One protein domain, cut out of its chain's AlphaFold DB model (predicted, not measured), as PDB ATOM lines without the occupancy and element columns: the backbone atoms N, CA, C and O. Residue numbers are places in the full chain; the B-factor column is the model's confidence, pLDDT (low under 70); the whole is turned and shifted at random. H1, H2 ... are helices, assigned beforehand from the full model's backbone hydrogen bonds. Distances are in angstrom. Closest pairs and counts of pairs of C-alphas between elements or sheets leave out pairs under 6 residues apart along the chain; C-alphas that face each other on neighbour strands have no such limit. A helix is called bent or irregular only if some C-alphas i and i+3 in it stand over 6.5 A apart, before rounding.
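Overview. This is residues 9 to 28 and 38 to 108 of the 108 residues of an uncharacterized protein of Nitrospinae bacterium (UniProt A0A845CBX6). A hairpin of the two longest helices, H3 and H4, makes the core, and short helices surround it: H6 packs on H3 away from H4, and H1 packs on residues 65 to 72 of H4. H7 lies farthest from the mean of the C-alphas, its centre 16.0 A from it, near H6 and the first residue of H3, and H2 touches no helix but is near H3. The printed part has 91 residues with seven named helices, H1 to H7 in chain order, and no named strand; the class is all helix. It is compact, with a radius of gyration of the C-alphas of 12.7 A and spans of 33 by 31 by 25 A.

Along the chain. H4, residues 56 to 72, is 24.2 A long, from C-alpha 56 at (208.931, 154.978, 124.163) to C-alpha 72 at (187.609, 160.702, 134.114). H3, residues 38 to 52, is 22.5 A long; it is neither bent nor irregular, but only just: C-alphas 48 and 51 are 6.2 A apart. The shorter helices are H1, residues 9 to 16, H2, 21 to 28, H5, 77 to 81, H6, 86 to 92, and H7, 100 to 106.

Arrangement. H4 is the hub, touching three helices. It forms a hairpin with H3, at a steep tilt of 40 degrees, opposite ways; the closest C-alphas, of Glu 51 and His 59, are 3.9 A apart. H1 touches H4 at a shallow tilt of 11 degrees, opposite ways, with C-alphas of Ala 11 and Ile 72 closest at 5.7 A. H5 only just touches H4, with 3 pairs of C-alphas within 8 A, closest Gln 66 and Phe 77 at 6.1 A. H6 touches H3 at a shallow tilt of 26 degrees, opposite ways, with C-alphas of Cys 42 and Ala 89 closest at 4.9 A. H2 and H3 are near each other, as are H6 and H7. Every O i to N i+4 pair is within hydrogen-bond range in H1, H2, H4, H5, H6 and H7, and 8 of 11 in H3.

Size, cuts and confidence. The C-alphas farthest apart, of Pro 56 and Gln 101, are 36.0 A apart. Residues 29 to 37 are not printed; C-alphas 28 and 38 across the cut are 16.7 A apart. Of the links printed whole, H6 to H7 is short and the others are tight. Mean pLDDT of the printed part is 94.0, and no printed residue is under 70.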
ATOM      1  N   PRO A   9     179.956 154.637 131.000       92.12
ATOM      2  CA  PRO A   9     180.183 154.341 129.580       92.12
ATOM      3  C   PRO A   9     181.130 155.332 128.892       92.12
ATOM      4  O   PRO A   9     181.861 154.982 127.969       92.12
ATOM      5  N   GLN A  10     181.139 156.591 129.342       94.75
ATOM      6  CA  GLN A  10     182.043 157.605 128.806       94.75
ATOM      7  C   GLN A  10     183.474 157.403 129.319       94.75
ATOM      8  O   GLN A  10     184.415 157.601 128.555       94.75
ATOM      9  N   ALA A  11     183.654 156.989 130.577       93.94
ATOM     10  CA  ALA A  11     184.970 156.626 131.100       93.94
ATOM     11  C   ALA A  11     185.560 155.424 130.352       93.94
ATOM     12  O   ALA A  11     186.717 155.471 129.943       93.94
ATOM     13  N   GLU A  12     184.754 154.392 130.101       92.38
ATOM     14  CA  GLU A  12     185.166 153.232 129.305       92.38
ATOM     15  C   GLU A  12     185.574 153.646 127.888       92.38
ATOM     16  O   GLU A  12     186.663 153.294 127.446       92.38
ATOM     17  N   ALA A  13     184.775 154.483 127.215       94.12
ATOM     18  CA  ALA A  13     185.118 155.004 125.892       94.12
ATOM     19  C   ALA A  13     186.430 155.815 125.887       94.12
ATOM     20  O   ALA A  13     187.211 155.715 124.940       94.12
ATOM     21  N   ILE A  14     186.701 156.602 126.936       95.56
ATOM     22  CA  ILE A  14     187.975 157.321 127.097       95.56
ATOM     23  C   ILE A  14     189.138 156.327 127.210       95.56
ATOM     24  O   ILE A  14     190.135 156.480 126.506       95.56
ATOM     25  N   LEU A  15     189.009 155.303 128.057       94.69
ATOM     26  CA  LEU A  15     190.057 154.302 128.279       94.69
ATOM     27  C   LEU A  15     190.305 153.432 127.042       94.69
ATOM     28  O   LEU A  15     191.457 153.146 126.727       94.69
ATOM     29  N   SER A  16     189.259 153.081 126.290       92.94
ATOM     30  CA  SER A  16     189.378 152.311 125.043       92.94
ATOM     31  C   SER A  16     190.139 153.043 123.930       92.94
ATOM     32  O   SER A  16     190.588 152.403 122.982       92.94
ATOM     33  N   ASN A  17     190.335 154.365 124.029       94.19
ATOM     34  CA  ASN A  17     191.167 155.113 123.080       94.19
ATOM     35  C   ASN A  17     192.679 154.958 123.337       94.19
ATOM     36  O   ASN A  17     193.493 155.376 122.508       94.19
ATOM     37  N   ILE A  18     193.081 154.366 124.466       94.44
ATOM     38  CA  ILE A  18     194.489 154.121 124.789       94.44
ATOM     39  C   ILE A  18     194.968 152.884 124.020       94.44
ATOM     40  O   ILE A  18     194.696 151.747 124.390       94.44
ATOM     41  N   GLN A  19     195.715 153.111 122.938       87.50
ATOM     42  CA  GLN A  19     196.173 152.043 122.046       87.50
ATOM     43  C   GLN A  19     197.364 151.277 122.629       87.50
ATOM     44  O   GLN A  19     198.527 151.672 122.460       87.50
ATOM     45  N   GLY A  20     197.096 150.136 123.256       91.12
ATOM     46  CA  GLY A  20     198.131 149.286 123.822       91.12
ATOM     47  C   GLY A  20     197.593 147.944 124.285       91.12
ATOM     48  O   GLY A  20     196.938 147.860 125.313       91.12
ATOM     49  N   ARG A  21     198.004 146.860 123.619       90.75
ATOM     50  CA  ARG A  21     197.535 145.494 123.917       90.75
ATOM     51  C   ARG A  21     197.633 145.079 125.392       90.75
ATOM     52  O   ARG A  21     196.825 144.286 125.860       90.75
ATOM     53  N   ARG A  22     198.651 145.547 126.131       91.81
ATOM     54  CA  ARG A  22     198.756 145.269 127.579       91.81
ATOM     55  C   ARG A  22     197.780 146.109 128.405       91.81
ATOM     56  O   ARG A  22     197.285 145.607 129.406       91.81
ATOM     57  N   PHE A  23     197.531 147.347 127.988       94.19
ATOM     58  CA  PHE A  23     196.557 148.238 128.607       94.19
ATOM     59  C   PHE A  23     195.141 147.704 128.405       94.19
ATOM     60  O   PHE A  23     194.441 147.497 129.385       94.19
ATOM     61  N   GLU A  24     194.777 147.372 127.165       93.19
ATOM     62  CA  GLU A  24     193.481 146.788 126.785       93.19
ATOM     63  C   GLU A  24     193.164 145.542 127.621       93.19
ATOM     64  O   GLU A  24     192.154 145.495 128.317       93.19
ATOM     65  N   LYS A  25     194.095 144.581 127.670       92.38
ATOM     66  CA  LYS A  25     193.957 143.404 128.540       92.38
ATOM     67  C   LYS A  25     193.845 143.771 130.016       92.38
ATOM     68  O   LYS A  25     193.143 143.105 130.763       92.38
ATOM     69  N   GLY A  26     194.589 144.775 130.471       90.94
ATOM     70  CA  GLY A  26     194.499 145.237 131.851       90.94
ATOM     71  C   GLY A  26     193.116 145.808 132.166       90.94
ATOM     72  O   GLY A  26     192.579 145.517 133.225       90.94
ATOM     73  N   MET A  27     192.544 146.573 131.239       91.88
ATOM     74  CA  MET A  27     191.218 147.166 131.375       91.88
ATOM     75  C   MET A  27     190.154 146.071 131.499       91.88
ATOM     76  O   MET A  27     189.382 146.097 132.445       91.88
ATOM     77  N   GLU A  28     190.180 145.060 130.628       89.25
ATOM     78  CA  GLU A  28     189.238 143.926 130.674       89.25
ATOM     79  C   GLU A  28     189.241 143.164 132.011       89.25
ATOM     80  O   GLU A  28     188.226 142.582 132.379       89.25
ATOM     81  N   ALA A  38     188.452 152.493 144.456       92.69
ATOM     82  CA  ALA A  38     189.827 152.732 144.861       92.69
ATOM     83  C   ALA A  38     190.824 151.801 144.155       92.69
ATOM     84  O   ALA A  38     191.899 152.270 143.763       92.69
ATOM     85  N   GLN A  39     190.484 150.525 143.911       93.06
ATOM     86  CA  GLN A  39     191.356 149.628 143.140       93.06
ATOM     87  C   GLN A  39     191.511 150.099 141.690       93.06
ATOM     88  O   GLN A  39     192.628 150.130 141.177       93.06
ATOM     89  N   SER A  40     190.433 150.543 141.046       92.81
ATOM     90  CA  SER A  40     190.435 151.060 139.672       92.81
ATOM     91  C   SER A  40     191.212 152.369 139.556       92.81
ATOM     92  O   SER A  40     191.968 152.566 138.600       92.81
ATOM     93  N   ILE A  41     191.097 153.245 140.563       94.69
ATOM     94  CA  ILE A  41     191.931 154.447 140.675       94.69
ATOM     95  C   ILE A  41     193.408 154.050 140.799       94.69
ATOM     96  O   ILE A  41     194.237 154.577 140.058       94.69
ATOM     97  N   CYS A  42     193.748 153.098 141.677       95.38
ATOM     98  CA  CYS A  42     195.121 152.605 141.841       95.38
ATOM     99  C   CYS A  42     195.659 151.943 140.564       95.38
ATOM    100  O   CYS A  42     196.822 152.139 140.198       95.38
ATOM    101  N   TRP A  43     194.821 151.180 139.863       95.25
ATOM    102  CA  TRP A  43     195.163 150.523 138.609       95.25
ATOM    103  C   TRP A  43     195.507 151.547 137.523       95.25
ATOM    104  O   TRP A  43     196.600 151.480 136.954       95.25
ATOM    105  N   LEU A  44     194.635 152.535 137.283       95.75
ATOM    106  CA  LEU A  44     194.892 153.570 136.279       95.75
ATOM    107  C   LEU A  44     196.064 154.473 136.686       95.75
ATOM    108  O   LEU A  44     196.874 154.852 135.841       95.75
ATOM    109  N   PHE A  45     196.217 154.761 137.982       96.81
ATOM    110  CA  PHE A  45     197.363 155.497 138.513       96.81
ATOM    111  C   PHE A  45     198.691 154.793 138.200       96.81
ATOM    112  O   PHE A  45     199.629 155.428 137.722       96.81
ATOM    113  N   CYS A  46     198.773 153.471 138.380       96.19
ATOM    114  CA  CYS A  46     199.978 152.715 138.026       96.19
ATOM    115  C   CYS A  46     200.315 152.805 136.530       96.19
ATOM    116  O   CYS A  46     201.490 152.815 136.166       96.19
ATOM    117  N   TRP A  47     199.304 152.878 135.661       96.81
ATOM    118  CA  TRP A  47     199.522 153.114 134.234       96.81
ATOM    119  C   TRP A  47     200.047 154.518 133.952       96.81
ATOM    120  O   TRP A  47     200.972 154.657 133.160       96.81
ATOM    121  N   CYS A  48     199.547 155.540 134.649       97.38
ATOM    122  CA  CYS A  48     200.052 156.913 134.542       97.38
ATOM    123  C   CYS A  48     201.555 157.011 134.857       97.38
ATOM    124  O   CYS A  48     202.280 157.741 134.181       97.38
ATOM    125  N   LYS A  49     202.037 156.227 135.834       97.38
ATOM    126  CA  LYS A  49     203.459 156.153 136.216       97.38
ATOM    127  C   LYS A  49     204.352 155.481 135.169       97.38
ATOM    128  O   LYS A  49     205.569 155.567 135.280       97.38
ATOM    129  N   ALA A  50     203.789 154.837 134.144       92.44
ATOM    130  CA  ALA A  50     204.579 154.292 133.037       92.44
ATOM    131  C   ALA A  50     205.256 155.385 132.187       92.44
ATOM    132  O   ALA A  50     206.174 155.071 131.429       92.44
ATOM    133  N   GLU A  51     204.831 156.647 132.329       93.50
ATOM    134  CA  GLU A  51     205.427 157.804 131.654       93.50
ATOM    135  C   GLU A  51     206.907 157.981 132.018       93.50
ATOM    136  O   GLU A  51     207.708 158.325 131.159       93.50
ATOM    137  N   GLU A  52     207.311 157.599 133.229       91.12
ATOM    138  CA  GLU A  52     208.698 157.693 133.708       91.12
ATOM    139  C   GLU A  52     209.646 156.659 133.062       91.12
ATOM    140  O   GLU A  52     210.827 156.589 133.396       91.12
ATOM    141  N   SER A  53     209.145 155.800 132.170       94.06
ATOM    142  CA  SER A  53     209.953 154.782 131.500       94.06
ATOM    143  C   SER A  53     210.741 155.354 130.321       94.06
ATOM    144  O   SER A  53     210.162 155.957 129.424       94.06
ATOM    145  N   ASP A  54     212.027 155.006 130.213       94.81
ATOM    146  CA  ASP A  54     212.848 155.303 129.023       94.81
ATOM    147  C   ASP A  54     212.371 154.582 127.747       94.81
ATOM    148  O   ASP A  54     212.805 154.884 126.635       94.81
ATOM    149  N   ASN A  55     211.491 153.585 127.880       96.44
ATOM    150  CA  ASN A  55     210.936 152.881 126.736       96.44
ATOM    151  C   ASN A  55     209.811 153.720 126.099       96.44
ATOM    152  O   ASN A  55     208.772 153.910 126.742       96.44
ATOM    153  N   PRO A  56     209.919 154.114 124.814       95.38
ATOM    154  CA  PRO A  56     208.931 154.978 124.163       95.38
ATOM    155  C   PRO A  56     207.501 154.423 124.171       95.38
ATOM    156  O   PRO A  56     206.533 155.183 124.197       95.38
ATOM    157  N   TYR A  57     207.350 153.094 124.157       94.56
ATOM    158  CA  TYR A  57     206.043 152.445 124.230       94.56
ATOM    159  C   TYR A  57     205.369 152.691 125.584       94.56
ATOM    160  O   TYR A  57     204.203 153.088 125.617       94.56
ATOM    161  N   TRP A  58     206.098 152.478 126.685       95.69
ATOM    162  CA  TRP A  58     205.585 152.679 128.044       95.69
ATOM    163  C   TRP A  58     205.388 154.159 128.350       95.69
ATOM    164  O   TRP A  58     204.330 154.518 128.860       95.69
ATOM    165  N   HIS A  59     206.335 154.999 127.924       95.94
ATOM    166  CA  HIS A  59     206.252 156.449 128.057       95.94
ATOM    167  C   HIS A  59     204.952 156.997 127.450       95.94
ATOM    168  O   HIS A  59     204.148 157.643 128.125       95.94
ATOM    169  N   ARG A  60     204.682 156.645 126.184       96.50
ATOM    170  CA  ARG A  60     203.463 157.054 125.470       96.50
ATOM    171  C   ARG A  60     202.192 156.578 126.176       96.50
ATOM    172  O   ARG A  60     201.244 157.353 126.282       96.50
ATOM    173  N   LEU A  61     202.156 155.324 126.638       96.44
ATOM    174  CA  LEU A  61     200.995 154.803 127.366       96.44
ATOM    175  C   LEU A  61     200.768 155.563 128.672       96.44
ATOM    176  O   LEU A  61     199.629 155.901 128.966       96.44
ATOM    177  N   GLY A  62     201.836 155.889 129.403       97.19
ATOM    178  CA  GLY A  62     201.741 156.687 130.617       97.19
ATOM    179  C   GLY A  62     201.127 158.059 130.377       97.19
ATOM    180  O   GLY A  62     200.173 158.418 131.064       97.19
ATOM    181  N   ILE A  63     201.577 158.779 129.343       97.25
ATOM    182  CA  ILE A  63     200.990 160.074 128.956       97.25
ATOM    183  C   ILE A  63     199.496 159.928 128.639       97.25
ATOM    184  O   ILE A  63     198.673 160.699 129.133       97.25
ATOM    185  N   GLN A  64     199.123 158.929 127.836       97.81
ATOM    186  CA  GLN A  64     197.721 158.692 127.477       97.81
ATOM    187  C   GLN A  64     196.869 158.328 128.701       97.81
ATOM    188  O   GLN A  64     195.735 158.789 128.828       97.81
ATOM    189  N   SER A  65     197.413 157.541 129.629       97.75
ATOM    190  CA  SER A  65     196.743 157.204 130.885       97.75
ATOM    191  C   SER A  65     196.580 158.412 131.802       97.75
ATOM    192  O   SER A  65     195.512 158.552 132.389       97.75
ATOM    193  N   GLN A  66     197.562 159.318 131.877       98.06
ATOM    194  CA  GLN A  66     197.433 160.576 132.624       98.06
ATOM    195  C   GLN A  66     196.306 161.443 132.053       98.06
ATOM    196  O   GLN A  66     195.452 161.926 132.796       98.06
ATOM    197  N   GLN A  67     196.245 161.575 130.725       97.81
ATOM    198  CA  GLN A  67     195.171 162.302 130.042       97.81
ATOM    199  C   GLN A  67     193.797 161.680 130.319       97.81
ATOM    200  O   GLN A  67     192.839 162.400 130.600       97.81
ATOM    201  N   ALA A  68     193.693 160.349 130.271       96.81
ATOM    202  CA  ALA A  68     192.456 159.646 130.591       96.81
ATOM    203  C   ALA A  68     192.059 159.814 132.063       96.81
ATOM    204  O   ALA A  68     190.896 160.092 132.347       96.81
ATOM    205  N   PHE A  69     193.014 159.709 132.990       96.69
ATOM    206  CA  PHE A  69     192.782 159.923 134.417       96.69
ATOM    207  C   PHE A  69     192.180 161.311 134.664       96.69
ATOM    208  O   PHE A  69     191.106 161.432 135.257       96.69
ATOM    209  N   ASP A  70     192.818 162.347 134.117       97.50
ATOM    210  CA  ASP A  70     192.368 163.733 134.233       97.50
ATOM    211  C   ASP A  70     191.035 163.984 133.522       97.50
ATOM    212  O   ASP A  70     190.313 164.907 133.892       97.50
ATOM    213  N   ALA A  71     190.677 163.192 132.510       96.69
ATOM    214  CA  ALA A  71     189.387 163.262 131.826       96.69
ATOM    215  C   ALA A  71     188.261 162.527 132.575       96.69
ATOM    216  O   ALA A  71     187.094 162.890 132.415       96.69
ATOM    217  N   ILE A  72     188.588 161.542 133.412       95.38
ATOM    218  CA  ILE A  72     187.609 160.702 134.114       95.38
ATOM    219  C   ILE A  72     187.311 161.225 135.516       95.38
ATOM    220  O   ILE A  72     186.151 161.196 135.932       95.38
ATOM    221  N   PHE A  73     188.316 161.726 136.236       95.06
ATOM    222  CA  PHE A  73     188.197 162.077 137.652       95.06
ATOM    223  C   PHE A  73     188.150 163.592 137.914       95.06
ATOM    224  O   PHE A  73     188.544 164.417 137.090       95.06
ATOM    225  N   ASP A  74     187.621 163.967 139.082       94.69
ATOM    226  CA  ASP A  74     187.535 165.351 139.569       94.69
ATOM    227  C   ASP A  74     188.865 165.887 140.131       94.69
ATOM    228  O   ASP A  74     189.071 167.101 140.209       94.69
ATOM    229  N   LYS A  75     189.769 164.988 140.531       95.44
ATOM    230  CA  LYS A  75     191.155 165.286 140.909       95.44
ATOM    231  C   LYS A  75     192.086 164.856 139.789       95.44
ATOM    232  O   LYS A  75     191.885 163.799 139.202       95.44
ATOM    233  N   SER A  76     193.112 165.660 139.531       97.12
ATOM    234  CA  SER A  76     194.116 165.313 138.531       97.12
ATOM    235  C   SER A  76     195.061 164.217 139.019       97.12
ATOM    236  O   SER A  76     195.257 164.041 140.227       97.12
ATOM    237  N   PHE A  77     195.718 163.539 138.082       97.50
ATOM    238  CA  PHE A  77     196.803 162.603 138.348       97.50
ATOM    239  C   PHE A  77     197.875 163.251 139.235       97.50
ATOM    240  O   PHE A  77     198.232 162.694 140.268       97.50
ATOM    241  N   HIS A  78     198.297 164.480 138.919       97.31
ATOM    242  CA  HIS A  78     199.285 165.224 139.717       97.31
ATOM    243  C   HIS A  78     198.842 165.474 141.164       97.31
ATOM    244  O   HIS A  78     199.661 165.544 142.081       97.31
ATOM    245  N   TRP A  79     197.538 165.644 141.397       97.56
ATOM    246  CA  TRP A  79     197.020 165.788 142.756       97.56
ATOM    247  C   TRP A  79     197.177 164.485 143.551       97.56
ATOM    248  O   TRP A  79     197.530 164.546 144.734       97.56
ATOM    249  N   LEU A  80     196.942 163.337 142.904       96.75
ATOM    250  CA  LEU A  80     197.064 162.012 143.511       96.75
ATOM    251  C   LEU A  80     198.528 161.571 143.656       96.75
ATOM    252  O   LEU A  80     198.883 161.041 144.701       96.75
ATOM    253  N   ASP A  81     199.391 161.855 142.681       97.50
ATOM    254  CA  ASP A  81     200.815 161.475 142.686       97.50
ATOM    255  C   ASP A  81     201.587 162.079 143.868       97.50
ATOM    256  O   ASP A  81     202.475 161.461 144.445       97.50
ATOM    257  N   LYS A  82     201.165 163.259 144.332       97.12
ATOM    258  CA  LYS A  82     201.704 163.890 145.547       97.12
ATOM    259  C   LYS A  82     201.293 163.209 146.857       97.12
ATOM    260  O   LYS A  82     201.789 163.603 147.909       97.12
ATOM    261  N   ARG A  83     200.333 162.283 146.818       97.44
ATOM    262  CA  ARG A  83     199.663 161.698 147.994       97.44
ATOM    263  C   ARG A  83     199.730 160.181 148.040       97.44
ATOM    264  O   ARG A  83     199.573 159.615 149.111       97.44
ATOM    265  N   LEU A  84     199.930 159.538 146.897       96.44
ATOM    266  CA  LEU A  84     199.970 158.094 146.761       96.44
ATOM    267  C   LEU A  84     201.269 157.700 146.064       96.44
ATOM    268  O   LEU A  84     201.516 158.098 144.928       96.44
ATOM    269  N   SER A  85     202.091 156.889 146.728       96.25
ATOM    270  CA  SER A  85     203.289 156.344 146.092       96.25
ATOM    271  C   SER A  85     202.923 155.263 145.069       96.25
ATOM    272  O   SER A  85     201.933 154.540 145.214       96.25
ATOM    273  N   HIS A  86     203.761 155.102 144.042       95.75
ATOM    274  CA  HIS A  86     203.583 154.030 143.059       95.75
ATOM    275  C   HIS A  86     203.640 152.639 143.713       95.75
ATOM    276  O   HIS A  86     202.905 151.743 143.310       95.75
ATOM    277  N   GLU A  87     204.473 152.452 144.740       95.38
ATOM    278  CA  GLU A  87     204.551 151.191 145.489       95.38
ATOM    279  C   GLU A  87     203.232 150.881 146.199       95.38
ATOM    280  O   GLU A  87     202.675 149.803 146.001       95.38
ATOM    281  N   LYS A  88     202.662 151.859 146.912       95.44
ATOM    282  CA  LYS A  88     201.386 151.680 147.610       95.44
ATOM    283  C   LYS A  88     200.240 151.388 146.642       95.44
ATOM    284  O   LYS A  88     199.435 150.493 146.885       95.44
ATOM    285  N   ALA A  89     200.199 152.079 145.504       95.44
ATOM    286  CA  ALA A  89     199.209 151.810 144.463       95.44
ATOM    287  C   ALA A  89     199.337 150.395 143.865       95.44
ATOM    288  O   ALA A  89     198.326 149.773 143.536       95.44
ATOM    289  N   LYS A  90     200.563 149.863 143.728       94.00
ATOM    290  CA  LYS A  90     200.796 148.488 143.246       94.00
ATOM    291  C   LYS A  90     200.318 147.430 144.232       94.00
ATOM    292  O   LYS A  90     199.845 146.393 143.774       94.00
ATOM    293  N   GLU A  91     200.472 147.674 145.531       93.94
ATOM    294  CA  GLU A  91     199.940 146.794 146.577       93.94
ATOM    295  C   GLU A  91     198.415 146.739 146.477       93.94
ATOM    296  O   GLU A  91     197.828 145.673 146.326       93.94
ATOM    297  N   TRP A  92     197.789 147.912 146.445       94.25
ATOM    298  CA  TRP A  92     196.344 148.072 146.524       94.25
ATOM    299  C   TRP A  92     195.564 147.671 145.277       94.25
ATOM    300  O   TRP A  92     194.475 147.119 145.394       94.25
ATOM    301  N   ARG A  93     196.103 147.884 144.070       89.56
ATOM    302  CA  ARG A  93     195.376 147.571 142.823       89.56
ATOM    303  C   ARG A  93     194.993 146.091 142.659       89.56
ATOM    304  O   ARG A  93     194.172 145.790 141.803       89.56
ATOM    305  N   TYR A  94     195.645 145.178 143.386       84.44
ATOM    306  CA  TYR A  94     195.399 143.731 143.327       84.44
ATOM    307  C   TYR A  94     194.996 143.144 144.685       84.44
ATOM    308  O   TYR A  94     194.973 141.919 144.836       84.44
ATOM    309  N   GLU A  95     194.694 143.987 145.678       87.94
ATOM    310  CA  GLU A  95     194.111 143.500 146.923       87.94
ATOM    311  C   GLU A  95     192.722 142.912 146.665       87.94
ATOM    312  O   GLU A  95     191.925 143.453 145.902       87.94
ATOM    313  N   GLN A  96     192.446 141.776 147.310       81.81
ATOM    314  CA  GLN A  96     191.152 141.098 147.208       81.81
ATOM    315  C   GLN A  96     190.091 141.720 148.123       81.81
ATOM    316  O   GLN A  96     188.899 141.540 147.890       81.81
ATOM    317  N   SER A  97     190.518 142.410 149.182       86.62
ATOM    318  CA  SER A  97     189.653 143.168 150.084       86.62
ATOM    319  C   SER A  97     189.246 144.506 149.474       86.62
ATOM    320  O   SER A  97     189.991 145.090 148.692       86.62
ATOM    321  N   ASP A  98     188.074 145.002 149.869       87.50
ATOM    322  CA  ASP A  98     187.690 146.402 149.677       87.50
ATOM    323  C   ASP A  98     188.676 147.305 150.442       87.50
ATOM    324  O   ASP A  98     188.925 147.076 151.625       87.50
ATOM    325  N   ILE A  99     189.248 148.294 149.747       91.75
ATOM    326  CA  ILE A  99     190.271 149.213 150.270       91.75
ATOM    327  C   ILE A  99     189.785 150.665 150.368       91.75
ATOM    328  O   ILE A  99     190.594 151.567 150.594       91.75
ATOM    329  N   GLU A 100     188.501 150.944 150.122       91.44
ATOM    330  CA  GLU A 100     187.983 152.314 149.981       91.44
ATOM    331  C   GLU A 100     188.314 153.197 151.192       91.44
ATOM    332  O   GLU A 100     188.743 154.352 151.062       91.44
ATOM    333  N   GLN A 101     188.132 152.653 152.398       90.94
ATOM    334  CA  GLN A 101     188.333 153.392 153.638       90.94
ATOM    335  C   GLN A 101     189.811 153.723 153.869       90.94
ATOM    336  O   GLN A 101     190.142 154.867 154.211       90.94
ATOM    337  N   GLU A 102     190.696 152.745 153.687       93.88
ATOM    338  CA  GLU A 102     192.145 152.878 153.804       93.88
ATOM    339  C   GLU A 102     192.670 153.858 152.758       93.88
ATOM    340  O   GLU A 102     193.374 154.815 153.099       93.88
ATOM    341  N   PHE A 103     192.258 153.673 151.502       93.75
ATOM    342  CA  PHE A 103     192.635 154.514 150.377       93.75
ATOM    343  C   PHE A 103     192.273 155.974 150.641       93.75
ATOM    344  O   PHE A 103     193.149 156.842 150.666       93.75
ATOM    345  N   PHE A 104     190.999 156.267 150.921       92.00
ATOM    346  CA  PHE A 104     190.561 157.643 151.143       92.00
ATOM    347  C   PHE A 104     191.040 158.245 152.458       92.00
ATOM    348  O   PHE A 104     191.000 159.467 152.589       92.00
ATOM    349  N   SER A 105     191.474 157.446 153.431       92.50
ATOM    350  CA  SER A 105     192.133 157.965 154.632       92.50
ATOM    351  C   SER A 105     193.592 158.328 154.367       92.50
ATOM    352  O   SER A 105     194.069 159.311 154.924       92.50
ATOM    353  N   HIS A 106     194.265 157.586 153.486       93.06
ATOM    354  CA  HIS A 106     195.657 157.814 153.105       93.06
ATOM    355  C   HIS A 106     195.849 159.067 152.246       93.06
ATOM    356  O   HIS A 106     196.798 159.811 152.457       93.06
ATOM    357  N   ILE A 107     194.938 159.325 151.302       92.06
ATOM    358  CA  ILE A 107     195.072 160.431 150.335       92.06
ATOM    359  C   ILE A 107     194.383 161.741 150.764       92.06
ATOM    360  O   ILE A 107     194.090 162.584 149.910       92.06
ATOM    361  N   LYS A 108     194.048 161.905 152.048       85.06
ATOM    362  CA  LYS A 108     193.539 163.182 152.590       85.06
ATOM    363  C   LYS A 108     194.653 164.226 152.599       85.06
ATOM    364  O   LYS A 108     194.429 165.314 152.017       85.06
TER     365      LYS A 108